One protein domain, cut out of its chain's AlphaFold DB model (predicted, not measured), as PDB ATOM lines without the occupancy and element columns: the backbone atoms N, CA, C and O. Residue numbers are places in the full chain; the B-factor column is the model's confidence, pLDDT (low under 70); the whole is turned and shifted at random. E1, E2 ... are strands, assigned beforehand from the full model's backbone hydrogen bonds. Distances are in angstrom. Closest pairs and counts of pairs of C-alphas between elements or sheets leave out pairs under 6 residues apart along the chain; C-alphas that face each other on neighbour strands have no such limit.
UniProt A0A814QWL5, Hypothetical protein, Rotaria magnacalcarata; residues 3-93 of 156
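What this domain is: This is residues 3 to 93 of the 156 residues of the protein "Hypothetical protein" of Rotaria magnacalcarata (UniProt A0A814QWL5). With little regular structure, this is a long thin ribbon: the antiparallel sheet E1-E2-E5 at one end, hairpin E3 and E4 at the other, a small hairpin E6 and E7 apart from the sheet's E1 and E2, and a tail, residues 82 to 93, sticking out. The 91 printed residues have no named helix and seven strands, E1 to E7; it is all strand, with only 34 residues in named elements. It is extended, radius of gyration of the C-alphas 19.6 A, spanning 58 by 48 by 26 A.

How they stand to each other: Start at inner strand E2, residues 14 to 23. It forms an antiparallel hairpin with E1, residues 3 to 8; N 5 and O 18 are 2.9 A apart. E5, residues 56 to 61, is its other antiparallel neighbour, with N 17 and O 58 at 2.9 A. Hairpin E3, residues 36 to 38, and E4, residues 45 to 47, has N 37 and O 46 at 2.9 A. Hairpin E6, residues 69 to 71, and E7, residues 77 to 79, has N 70 and O 78 at 3.1 A.

Where its parts are: Find C-alpha 14 at (32.595, -51.140, -64.100); E2 runs 29.3 A. E7 ends at C-alpha 79, (21.722, -39.003, -59.794).

The domain as a whole: The printed part has no cut. The link E2 to E3 is long. The model's pLDDT is under 70 at 32 residues, among them residues 73 to 93.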
ATOM      1  N   ILE A   3      31.417 -34.340 -52.481       68.81
ATOM      2  CA  ILE A   3      32.184 -34.390 -53.725       68.81
ATOM      3  C   ILE A   3      32.137 -35.835 -54.208       68.81
ATOM      4  O   ILE A   3      32.616 -36.737 -53.518       68.81
ATOM      5  N   ALA A   4      31.590 -36.043 -55.401       75.25
ATOM      6  CA  ALA A   4      31.487 -37.344 -56.041       75.25
ATOM      7  C   ALA A   4      32.274 -37.362 -57.354       75.25
ATOM      8  O   ALA A   4      32.277 -36.385 -58.106       75.25
ATOM      9  N   ARG A   5      32.939 -38.483 -57.640       77.88
ATOM     10  CA  ARG A   5      33.625 -38.723 -58.910       77.88
ATOM     11  C   ARG A   5      33.384 -40.152 -59.378       77.88
ATOM     12  O   ARG A   5      33.482 -41.089 -58.592       77.88
ATOM     13  N   CYS A   6      33.131 -40.305 -60.671       80.56
ATOM     14  CA  CYS A   6      33.081 -41.599 -61.342       80.56
ATOM     15  C   CYS A   6      34.430 -41.885 -62.006       80.56
ATOM     16  O   CYS A   6      34.982 -41.026 -62.700       80.56
ATOM     17  N   LEU A   7      34.964 -43.081 -61.785       81.25
ATOM     18  CA  LEU A   7      36.199 -43.569 -62.390       81.25
ATOM     19  C   LEU A   7      35.889 -44.829 -63.194       81.25
ATOM     20  O   LEU A   7      35.128 -45.677 -62.738       81.25
ATOM     21  N   ASN A   8      36.496 -44.981 -64.366       81.94
ATOM     22  CA  ASN A   8      36.417 -46.245 -65.091       81.94
ATOM     23  C   ASN A   8      37.318 -47.276 -64.407       81.94
ATOM     24  O   ASN A   8      38.466 -46.975 -64.069       81.94
ATOM     25  N   SER A   9      36.801 -48.486 -64.213       79.88
ATOM     26  CA  SER A   9      37.608 -49.629 -63.791       79.88
ATOM     27  C   SER A   9      38.572 -50.049 -64.904       79.88
ATOM     28  O   SER A   9      38.330 -49.794 -66.085       79.88
ATOM     29  N   SER A  10      39.655 -50.738 -64.543       83.38
ATOM     30  CA  SER A  10      40.705 -51.182 -65.477       83.38
ATOM     31  C   SER A  10      40.184 -52.079 -66.604       83.38
ATOM     32  O   SER A  10      40.792 -52.160 -67.669       83.38
ATOM     33  N   ASN A  11      39.045 -52.737 -66.382       80.56
ATOM     34  CA  ASN A  11      38.377 -53.604 -67.347       80.56
ATOM     35  C   ASN A  11      37.312 -52.889 -68.209       80.56
ATOM     36  O   ASN A  11      36.710 -53.552 -69.054       80.56
ATOM     37  N   ASN A  12      37.052 -51.588 -68.002       75.56
ATOM     38  CA  ASN A  12      35.992 -50.788 -68.645       75.56
ATOM     39  C   ASN A  12      34.560 -51.363 -68.551       75.56
ATOM     40  O   ASN A  12      33.674 -50.934 -69.288       75.56
ATOM     41  N   LYS A  13      34.313 -52.327 -67.659       77.75
ATOM     42  CA  LYS A  13      32.989 -52.943 -67.434       77.75
ATOM     43  C   LYS A  13      32.314 -52.449 -66.157       77.75
ATOM     44  O   LYS A  13      31.188 -52.825 -65.843       77.75
ATOM     45  N   GLU A  14      33.026 -51.636 -65.393       78.31
ATOM     46  CA  GLU A  14      32.595 -51.140 -64.100       78.31
ATOM     47  C   GLU A  14      32.941 -49.663 -63.986       78.31
ATOM     48  O   GLU A  14      34.011 -49.217 -64.417       78.31
ATOM     49  N   ILE A  15      32.037 -48.920 -63.362       77.75
ATOM     50  CA  ILE A  15      32.266 -47.546 -62.940       77.75
ATOM     51  C   ILE A  15      32.418 -47.562 -61.424       77.75
ATOM     52  O   ILE A  15      31.549 -48.041 -60.700       77.75
ATOM     53  N   ILE A  16      33.528 -47.037 -60.927       78.75
ATOM     54  CA  ILE A  16      33.768 -46.863 -59.500       78.75
ATOM     55  C   ILE A  16      33.292 -45.461 -59.135       78.75
ATOM     56  O   ILE A  16      33.905 -44.463 -59.527       78.75
ATOM     57  N   LEU A  17      32.190 -45.382 -58.394       79.00
ATOM     58  CA  LEU A  17      31.751 -44.149 -57.758       79.00
ATOM     59  C   LEU A  17      32.529 -43.989 -56.452       79.00
ATOM     60  O   LEU A  17      32.392 -44.802 -55.537       79.00
ATOM     61  N   THR A  18      33.328 -42.932 -56.364       78.44
ATOM     62  CA  THR A  18      33.976 -42.514 -55.122       78.44
ATOM     63  C   THR A  18      33.342 -41.215 -54.659       78.44
ATOM     64  O   THR A  18      33.313 -40.230 -55.402       78.44
ATOM     65  N   THR A  19      32.834 -41.193 -53.432       77.38
ATOM     66  CA  THR A  19      32.293 -39.975 -52.825       77.38
ATOM     67  C   THR A  19      33.005 -39.667 -51.523       77.38
ATOM     68  O   THR A  19      33.500 -40.561 -50.834       77.38
ATOM     69  N   ARG A  20      33.085 -38.382 -51.190       75.75
ATOM     70  CA  ARG A  20      33.523 -37.926 -49.876       75.75
ATOM     71  C   ARG A  20      32.654 -36.771 -49.431       75.75
ATOM     72  O   ARG A  20      32.403 -35.834 -50.189       75.75
ATOM     73  N   GLU A  21      32.254 -36.821 -48.174       74.94
ATOM     74  CA  GLU A  21      31.612 -35.695 -47.520       74.94
ATOM     75  C   GLU A  21      32.625 -34.982 -46.642       74.94
ATOM     76  O   GLU A  21      33.261 -35.587 -45.779       74.94
ATOM     77  N   THR A  22      32.776 -33.684 -46.882       77.81
ATOM     78  CA  THR A  22      33.620 -32.814 -46.067       77.81
ATOM     79  C   THR A  22      32.747 -31.726 -45.463       77.81
ATOM     80  O   THR A  22      31.994 -31.043 -46.176       77.81
ATOM     81  N   GLN A  23      32.860 -31.552 -44.150       81.31
ATOM     82  CA  GLN A  23      32.277 -30.436 -43.424       81.31
ATOM     83  C   GLN A  23      33.386 -29.450 -43.063       81.31
ATOM     84  O   GLN A  23      34.302 -29.765 -42.304       81.31
ATOM     85  N   LEU A  24      33.299 -28.260 -43.657       86.38
ATOM     86  CA  LEU A  24      34.224 -27.159 -43.425       86.38
ATOM     87  C   LEU A  24      33.493 -26.035 -42.704       86.38
ATOM     88  O   LEU A  24      32.401 -25.642 -43.112       86.38
ATOM     89  N   TYR A  25      34.129 -25.498 -41.673       89.19
ATOM     90  CA  TYR A  25      33.710 -24.251 -41.046       89.19
ATOM     91  C   TYR A  25      34.470 -23.099 -41.691       89.19
ATOM     92  O   TYR A  25      35.702 -23.076 -41.704       89.19
ATOM     93  N   ILE A  26      33.737 -22.157 -42.263       92.69
ATOM     94  CA  ILE A  26      34.300 -21.064 -43.048       92.69
ATOM     95  C   ILE A  26      33.803 -19.755 -42.448       92.69
ATOM     96  O   ILE A  26      32.649 -19.667 -42.027       92.69
ATOM     97  N   ASP A  27      34.673 -18.756 -42.388       90.62
ATOM     98  CA  ASP A  27      34.289 -17.406 -42.015       90.62
ATOM     99  C   ASP A  27      33.348 -16.829 -43.081       90.62
ATOM    100  O   ASP A  27      33.647 -16.855 -44.277       90.62
ATOM    101  N   ALA A  28      32.191 -16.328 -42.649       86.38
ATOM    102  CA  ALA A  28      31.125 -15.914 -43.555       86.38
ATOM    103  C   ALA A  28      31.448 -14.632 -44.345       86.38
ATOM    104  O   ALA A  28      30.812 -14.381 -45.366       86.38
ATOM    105  N   ILE A  29      32.410 -13.825 -43.886       91.94
ATOM    106  CA  ILE A  29      32.779 -12.549 -44.512       91.94
ATOM    107  C   ILE A  29      33.921 -12.765 -45.506       91.94
ATOM    108  O   ILE A  29      33.896 -12.252 -46.622       91.94
ATOM    109  N   THR A  30      34.931 -13.527 -45.098       93.94
ATOM    110  CA  THR A  30      36.187 -13.697 -45.839       93.94
ATOM    111  C   THR A  30      36.233 -14.972 -46.674       93.94
ATOM    112  O   THR A  30      37.071 -15.085 -47.565       93.94
ATOM    113  N   GLY A  31      35.374 -15.956 -46.393       91.75
ATOM    114  CA  GLY A  31      35.414 -17.259 -47.059       91.75
ATOM    115  C   GLY A  31      36.631 -18.113 -46.678       91.75
ATOM    116  O   GLY A  31      36.879 -19.145 -47.303       91.75
ATOM    117  N   VAL A  32      37.396 -17.719 -45.655       93.94
ATOM    118  CA  VAL A  32      38.587 -18.446 -45.198       93.94
ATOM    119  C   VAL A  32      38.204 -19.519 -44.177       93.94
ATOM    120  O   VAL A  32      37.302 -19.348 -43.360       93.94
ATOM    121  N   LYS A  33      38.912 -20.652 -44.207       92.81
ATOM    122  CA  LYS A  33      38.745 -21.751 -43.247       92.81
ATOM    123  C   LYS A  33      38.958 -21.267 -41.802       92.81
ATOM    124  O   LYS A  33      40.021 -20.743 -41.471       92.81
ATOM    125  N   LEU A  34      37.989 -21.532 -40.927       93.69
ATOM    126  CA  LEU A  34      38.078 -21.237 -39.495       93.69
ATOM    127  C   LEU A  34      38.906 -22.299 -38.769       93.69
ATOM    128  O   LEU A  34      38.564 -23.476 -38.795       93.69
ATOM    129  N   ASN A  35      39.969 -21.892 -38.076       94.12
ATOM    130  CA  ASN A  35      40.732 -22.782 -37.183       94.12
ATOM    131  C   ASN A  35      40.362 -22.591 -35.704       94.12
ATOM    132  O   ASN A  35      40.628 -23.458 -34.872       94.12
ATOM    133  N   LYS A  36      39.745 -21.453 -35.387       94.19
ATOM    134  CA  LYS A  36      39.210 -21.116 -34.074       94.19
ATOM    135  C   LYS A  36      37.820 -20.526 -34.246       94.19
ATOM    136  O   LYS A  36      37.552 -19.889 -35.264       94.19
ATOM    137  N   TRP A  37      36.964 -20.738 -33.262       92.88
ATOM    138  CA  TRP A  37      35.626 -20.173 -33.215       92.88
ATOM    139  C   TRP A  37      35.398 -19.562 -31.842       92.88
ATOM    140  O   TRP A  37      35.574 -20.231 -30.828       92.88
ATOM    141  N   THR A  38      35.022 -18.288 -31.823       93.31
ATOM    142  CA  THR A  38      34.613 -17.600 -30.602       93.31
ATOM    143  C   THR A  38      33.109 -17.751 -30.447       93.31
ATOM    144  O   THR A  38      32.343 -17.323 -31.314       93.31
ATOM    145  N   ASN A  39      32.681 -18.369 -29.351       89.38
ATOM    146  CA  ASN A  39      31.277 -18.529 -29.027       89.38
ATOM    147  C   ASN A  39      30.681 -17.154 -28.677       89.38
ATOM    148  O   ASN A  39      31.075 -16.571 -27.667       89.38
ATOM    149  N   PRO A  40      29.708 -16.630 -29.444       90.50
ATOM    150  CA  PRO A  40      29.168 -15.292 -29.205       90.50
ATOM    151  C   PRO A  40      28.353 -15.185 -27.908       90.50
ATOM    152  O   PRO A  40      28.078 -14.079 -27.454       90.50
ATOM    153  N   TYR A  41      27.955 -16.313 -27.314       92.00
ATOM    154  CA  TYR A  41      27.144 -16.348 -26.099       92.00
ATOM    155  C   TYR A  41      27.983 -16.436 -24.826       92.00
ATOM    156  O   TYR A  41      27.609 -15.850 -23.815       92.00
ATOM    157  N   MET A  42      29.093 -17.176 -24.866       94.31
ATOM    158  CA  MET A  42      29.958 -17.394 -23.695       94.31
ATOM    159  C   MET A  42      31.277 -16.616 -23.771       94.31
ATOM    160  O   MET A  42      31.929 -16.425 -22.755       94.31
ATOM    161  N   GLY A  43      31.667 -16.134 -24.954       94.75
ATOM    162  CA  GLY A  43      32.928 -15.420 -25.184       94.75
ATOM    163  C   GLY A  43      34.151 -16.331 -25.335       94.75
ATOM    164  O   GLY A  43      35.195 -15.875 -25.801       94.75
ATOM    165  N   ASP A  44      34.027 -17.614 -25.001       94.62
ATOM    166  CA  ASP A  44      35.120 -18.580 -25.101       94.62
ATOM    167  C   ASP A  44      35.529 -18.839 -26.552       94.62
ATOM    168  O   ASP A  44      34.702 -18.844 -27.468       94.62
ATOM    169  N   THR A  45      36.827 -19.057 -26.764       95.88
ATOM    170  CA  THR A  45      37.392 -19.341 -28.086       95.88
ATOM    171  C   THR A  45      37.938 -20.755 -28.140       95.88
ATOM    172  O   THR A  45      38.939 -21.062 -27.497       95.88
ATOM    173  N   GLU A  46      37.324 -21.576 -28.984       93.06
ATOM    174  CA  GLU A  46      37.612 -23.001 -29.106       93.06
ATOM    175  C   GLU A  46      38.268 -23.345 -30.442       93.06
ATOM    176  O   GLU A  46      38.087 -22.665 -31.458       93.06
ATOM    177  N   SER A  47      39.032 -24.437 -30.454       94.19
ATOM    178  CA  SER A  47      39.586 -25.003 -31.685       94.19
ATOM    179  C   SER A  47      38.495 -25.652 -32.531       94.19
ATOM    180  O   SER A  47      37.682 -26.435 -32.045       94.19
ATOM    181  N   VAL A  48      38.516 -25.371 -33.832       92.00
ATOM    182  CA  VAL A  48      37.539 -25.921 -34.777       92.00
ATOM    183  C   VAL A  48      38.111 -27.159 -35.452       92.00
ATOM    184  O   VAL A  48      39.134 -27.088 -36.138       92.00
ATOM    185  N   MET A  49      37.426 -28.293 -35.305       88.81
ATOM    186  CA  MET A  49      37.715 -29.490 -36.091       88.81
ATOM    187  C   MET A  49      36.893 -29.510 -37.375       88.81
ATOM    188  O   MET A  49      35.690 -29.265 -37.380       88.81
ATOM    189  N   HIS A  50      37.562 -29.854 -38.469       85.06
ATOM    190  CA  HIS A  50      36.938 -30.082 -39.767       85.06
ATOM    191  C   HIS A  50      36.867 -31.579 -39.969       85.06
ATOM    192  O   HIS A  50      37.901 -32.249 -39.957       85.06
ATOM    193  N   VAL A  51      35.658 -32.100 -40.124       78.19
ATOM    194  CA  VAL A  51      35.443 -33.538 -40.245       78.19
ATOM    195  C   VAL A  51      35.261 -33.874 -41.713       78.19
ATOM    196  O   VAL A  51      34.507 -33.222 -42.440       78.19
ATOM    197  N   ALA A  52      35.971 -34.904 -42.148       75.62
ATOM    198  CA  ALA A  52      35.736 -35.535 -43.426       75.62
ATOM    199  C   ALA A  52      35.357 -36.990 -43.170       75.62
ATOM    200  O   ALA A  52      36.025 -37.673 -42.398       75.62
ATOM    201  N   ASN A  53      34.292 -37.438 -43.825       74.31
ATOM    202  CA  ASN A  53      33.914 -38.841 -43.866       74.31
ATOM    203  C   ASN A  53      35.025 -39.657 -44.557       74.31
ATOM    204  O   ASN A  53      35.753 -39.142 -45.427       74.31
ATOM    205  N   ASP A  54      35.129 -40.927 -44.179       72.38
ATOM    206  CA  ASP A  54      35.786 -41.927 -45.003       72.38
ATOM    207  C   ASP A  54      35.106 -41.978 -46.382       72.38
ATOM    208  O   ASP A  54      33.899 -41.754 -46.514       72.38
ATOM    209  N   PRO A  55      35.867 -42.202 -47.459       67.19
ATOM    210  CA  PRO A  55      35.281 -42.239 -48.783       67.19
ATOM    211  C   PRO A  55      34.281 -43.395 -48.886       67.19
ATOM    212  O   PRO A  55      34.632 -44.553 -48.661       67.19
ATOM    213  N   VAL A  56      33.045 -43.090 -49.281       68.00
ATOM    214  CA  VAL A  56      32.075 -44.128 -49.631       68.00
ATOM    215  C   VAL A  56      32.364 -44.531 -51.071       68.00
ATOM    216  O   VAL A  56      32.254 -43.728 -52.000       68.00
ATOM    217  N   GLN A  57      32.775 -45.783 -51.253       72.38
ATOM    218  CA  GLN A  57      33.045 -46.357 -52.564       72.38
ATOM    219  C   GLN A  57      31.931 -47.326 -52.937       72.38
ATOM    220  O   GLN A  57      31.572 -48.211 -52.158       72.38
ATOM    221  N   ARG A  58      31.387 -47.172 -54.145       71.62
ATOM    222  CA  ARG A  58      30.434 -48.121 -54.723       71.62
ATOM    223  C   ARG A  58      30.864 -48.462 -56.144       71.62
ATOM    224  O   ARG A  58      30.989 -47.578 -56.986       71.62
ATOM    225  N   THR A  59      31.033 -49.750 -56.414       70.31
ATOM    226  CA  THR A  59      31.229 -50.248 -57.776       70.31
ATOM    227  C   THR A  59      29.873 -50.449 -58.438       70.31
ATOM    228  O   THR A  59      28.995 -51.131 -57.910       70.31
ATOM    229  N   ILE A  60      29.711 -49.827 -59.596       70.94
ATOM    230  CA  ILE A  60      28.540 -49.887 -60.459       70.94
ATOM    231  C   ILE A  60      28.905 -50.799 -61.634       70.94
ATOM    232  O   ILE A  60      29.684 -50.407 -62.502       70.94
ATOM    233  N   SER A  61      28.379 -52.028 -61.647       69.38
ATOM    234  CA  SER A  61      28.496 -52.914 -62.811       69.38
ATOM    235  C   SER A  61      27.524 -52.466 -63.897       69.38
ATOM    236  O   SER A  61      26.348 -52.233 -63.619       69.38
ATOM    237  N   THR A  62      27.995 -52.376 -65.138       64.75
ATOM    238  CA  THR A  62      27.183 -51.916 -66.276       64.75
ATOM    239  C   THR A  62      26.129 -52.921 -66.735       64.75
ATOM    240  O   THR A  62      25.366 -52.614 -67.645       64.75
ATOM    241  N   ASN A  63      26.104 -54.129 -66.166       64.00
ATOM    242  CA  ASN A  63      25.316 -55.221 -66.729       64.00
ATOM    243  C   ASN A  63      23.880 -55.307 -66.190       64.00
ATOM    244  O   ASN A  63      23.034 -55.795 -66.928       64.00
ATOM    245  N   ASP A  64      23.578 -54.803 -64.983       53.22
ATOM    246  CA  ASP A  64      22.332 -55.198 -64.292       53.22
ATOM    247  C   ASP A  64      21.539 -54.082 -63.590       53.22
ATOM    248  O   ASP A  64      20.609 -54.376 -62.838       53.22
ATOM    249  N   PHE A  65      21.822 -52.795 -63.825       57.47
ATOM    250  CA  PHE A  65      20.910 -51.753 -63.341       57.47
ATOM    251  C   PHE A  65      20.892 -50.484 -64.190       57.47
ATOM    252  O   PHE A  65      21.912 -50.000 -64.673       57.47
ATOM    253  N   SER A  66      19.690 -49.925 -64.327       60.06
ATOM    254  CA  SER A  66      19.450 -48.606 -64.904       60.06
ATOM    255  C   SER A  66      19.212 -47.632 -63.756       60.06
ATOM    256  O   SER A  66      18.271 -47.825 -62.988       60.06
ATOM    257  N   ILE A  67      20.050 -46.601 -63.621       65.56
ATOM    258  CA  ILE A  67      19.742 -45.466 -62.741       65.56
ATOM    259  C   ILE A  67      19.021 -44.420 -63.584       65.56
ATOM    260  O   ILE A  67      19.529 -44.006 -64.625       65.56
ATOM    261  N   GLU A  68      17.848 -43.990 -63.133       66.00
ATOM    262  CA  GLU A  68      17.189 -42.818 -63.696       66.00
ATOM    263  C   GLU A  68      17.970 -41.566 -63.277       66.00
ATOM    264  O   GLU A  68      18.176 -41.304 -62.091       66.00
ATOM    265  N   GLY A  69      18.472 -40.826 -64.261       70.12
ATOM    266  CA  GLY A  69      19.235 -39.605 -64.048       70.12
ATOM    267  C   GLY A  69      18.745 -38.504 -64.971       70.12
ATOM    268  O   GLY A  69      18.269 -38.770 -66.075       70.12
ATOM    269  N   TYR A  70      18.886 -37.260 -64.528       74.25
ATOM    270  CA  TYR A  70      18.562 -36.096 -65.345       74.25
ATOM    271  C   TYR A  70      19.845 -35.565 -65.980       74.25
ATOM    272  O   TYR A  70      20.817 -35.269 -65.279       74.25
ATOM    273  N   LEU A  71      19.850 -35.455 -67.309       71.19
ATOM    274  CA  LEU A  71      20.892 -34.730 -68.030       71.19
ATOM    275  C   LEU A  71      20.695 -33.237 -67.783       71.19
ATOM    276  O   LEU A  71      19.604 -32.708 -68.004       71.19
ATOM    277  N   THR A  72      21.744 -32.555 -67.341       72.31
ATOM    278  CA  THR A  72      21.756 -31.090 -67.326       72.31
ATOM    279  C   THR A  72      22.285 -30.564 -68.661       72.31
ATOM    280  O   THR A  72      22.847 -31.310 -69.468       72.31
ATOM    281  N   SER A  73      22.132 -29.263 -68.906       69.19
ATOM    282  CA  SER A  73      22.609 -28.599 -70.125       69.19
ATOM    283  C   SER A  73      24.131 -28.669 -70.333       69.19
ATOM    284  O   SER A  73      24.599 -28.331 -71.415       69.19
ATOM    285  N   GLU A  74      24.909 -29.109 -69.337       66.81
ATOM    286  CA  GLU A  74      26.375 -29.009 -69.332       66.81
ATOM    287  C   GLU A  74      27.110 -30.354 -69.223       66.81
ATOM    288  O   GLU A  74      28.148 -30.448 -68.573       66.81
ATOM    289  N   ASN A  75      26.609 -31.414 -69.867       69.62
ATOM    290  CA  ASN A  75      27.263 -32.735 -69.848       69.62
ATOM    291  C   ASN A  75      27.445 -33.301 -68.420       69.62
ATOM    292  O   ASN A  75      28.347 -34.098 -68.157       69.62
ATOM    293  N   GLN A  76      26.591 -32.870 -67.488       65.38
ATOM    294  CA  GLN A  76      26.523 -33.392 -66.128       65.38
ATOM    295  C   GLN A  76      25.273 -34.263 -66.006       65.38
ATOM    296  O   GLN A  76      24.236 -33.996 -66.617       65.38
ATOM    297  N   VAL A  77      25.380 -35.311 -65.197       67.06
ATOM    298  CA  VAL A  77      24.264 -36.193 -64.857       67.06
ATOM    299  C   VAL A  77      23.966 -36.003 -63.380       67.06
ATOM    300  O   VAL A  77      24.867 -36.130 -62.548       67.06
ATOM    301  N   VAL A  78      22.709 -35.719 -63.052       69.69
ATOM    302  CA  VAL A  78      22.233 -35.716 -61.666       69.69
ATOM    303  C   VAL A  78      21.652 -37.087 -61.356       69.69
ATOM    304  O   VAL A  78      20.725 -37.539 -62.028       69.69
ATOM    305  N   LEU A  79      22.202 -37.732 -60.328       69.81
ATOM    306  CA  LEU A  79      21.722 -39.003 -59.794       69.81
ATOM    307  C   LEU A  79      21.109 -38.740 -58.419       69.81
ATOM    308  O   LEU A  79      21.778 -38.184 -57.547       69.81
ATOM    309  N   SER A  80      19.859 -39.154 -58.220       64.94
ATOM    310  CA  SER A  80      19.277 -39.210 -56.879       64.94
ATOM    311  C   SER A  80      19.651 -40.545 -56.249       64.94
ATOM    312  O   SER A  80      19.347 -41.602 -56.802       64.94
ATOM    313  N   ILE A  81      20.352 -40.507 -55.120       66.38
ATOM    314  CA  ILE A  81      20.734 -41.705 -54.372       66.38
ATOM    315  C   ILE A  81      20.232 -41.527 -52.946       66.38
ATOM    316  O   ILE A  81      20.631 -40.585 -52.262       66.38
ATOM    317  N   ASP A  82      19.406 -42.461 -52.488       59.50
ATOM    318  CA  ASP A  82      19.022 -42.524 -51.085       59.50
ATOM    319  C   ASP A  82      20.208 -43.039 -50.264       59.50
ATOM    320  O   ASP A  82      20.593 -44.213 -50.328       59.50
ATOM    321  N   VAL A  83      20.816 -42.137 -49.497       55.31
ATOM    322  CA  VAL A  83      21.861 -42.473 -48.529       55.31
ATOM    323  C   VAL A  83      21.198 -42.640 -47.168       55.31
ATOM    324  O   VAL A  83      20.774 -41.671 -46.541       55.31
ATOM    325  N   TYR A  84      21.114 -43.878 -46.683       50.34
ATOM    326  CA  TYR A  84      20.683 -44.136 -45.312       50.34
ATOM    327  C   TYR A  84      21.764 -43.636 -44.344       50.34
ATOM    328  O   TYR A  84      22.768 -44.304 -44.118       50.34
ATOM    329  N   LEU A  85      21.550 -42.453 -43.764       50.00
ATOM    330  CA  LEU A  85      22.472 -41.825 -42.805       50.00
ATOM    331  C   LEU A  85      22.542 -42.550 -41.451       50.00
ATOM    332  O   LEU A  85      23.388 -42.234 -40.618       50.00
ATOM    333  N   PHE A  86      21.665 -43.528 -41.220       44.81
ATOM    334  CA  PHE A  86      21.657 -44.328 -40.005       44.81
ATOM    335  C   PHE A  86      22.138 -45.734 -40.315       44.81
ATOM    336  O   PHE A  86      21.419 -46.550 -40.894       44.81
ATOM    337  N   TRP A  87      23.351 -46.034 -39.866       40.38
ATOM    338  CA  TRP A  87      23.782 -47.411 -39.731       40.38
ATOM    339  C   TRP A  87      22.975 -48.023 -38.583       40.38
ATOM    340  O   TRP A  87      23.185 -47.683 -37.417       40.38
ATOM    341  N   THR A  88      22.032 -48.914 -38.883       44.38
ATOM    342  CA  THR A  88      21.433 -49.785 -37.869       44.38
ATOM    343  C   THR A  88      22.468 -50.833 -37.470       44.38
ATOM    344  O   THR A  88      22.357 -52.012 -37.795       44.38
ATOM    345  N   GLN A  89      23.517 -50.416 -36.755       44.09
ATOM    346  CA  GLN A  89      24.241 -51.381 -35.943       44.09
ATOM    347  C   GLN A  89      23.215 -52.036 -35.030       44.09
ATOM    348  O   GLN A  89      22.383 -51.346 -34.445       44.09
ATOM    349  N   ASN A  90      23.257 -53.364 -34.984       44.19
ATOM    350  CA  ASN A  90      22.448 -54.227 -34.146       44.19
ATOM    351  C   ASN A  90      22.251 -53.628 -32.745       44.19
ATOM    352  O   ASN A  90      23.003 -53.931 -31.820       44.19
ATOM    353  N   ILE A  91      21.204 -52.822 -32.560       47.06
ATOM    354  CA  ILE A  91      20.647 -52.576 -31.242       47.06
ATOM    355  C   ILE A  91      19.971 -53.900 -30.912       47.06
ATOM    356  O   ILE A  91      18.774 -54.086 -31.134       47.06
ATOM    357  N   GLN A  92      20.754 -54.856 -30.409       47.09
ATOM    358  CA  GLN A  92      20.212 -55.852 -29.508       47.09
ATOM    359  C   GLN A  92      19.633 -55.046 -28.351       47.09
ATOM    360  O   GLN A  92      20.345 -54.627 -27.438       47.09
ATOM    361  N   LEU A  93      18.344 -54.727 -28.458       46.47
ATOM    362  CA  LEU A  93      17.584 -54.119 -27.387       46.47
ATOM    363  C   LEU A  93      17.767 -55.043 -26.190       46.47
ATOM    364  O   LEU A  93      17.232 -56.152 -26.160       46.47
TER     365      LEU A  93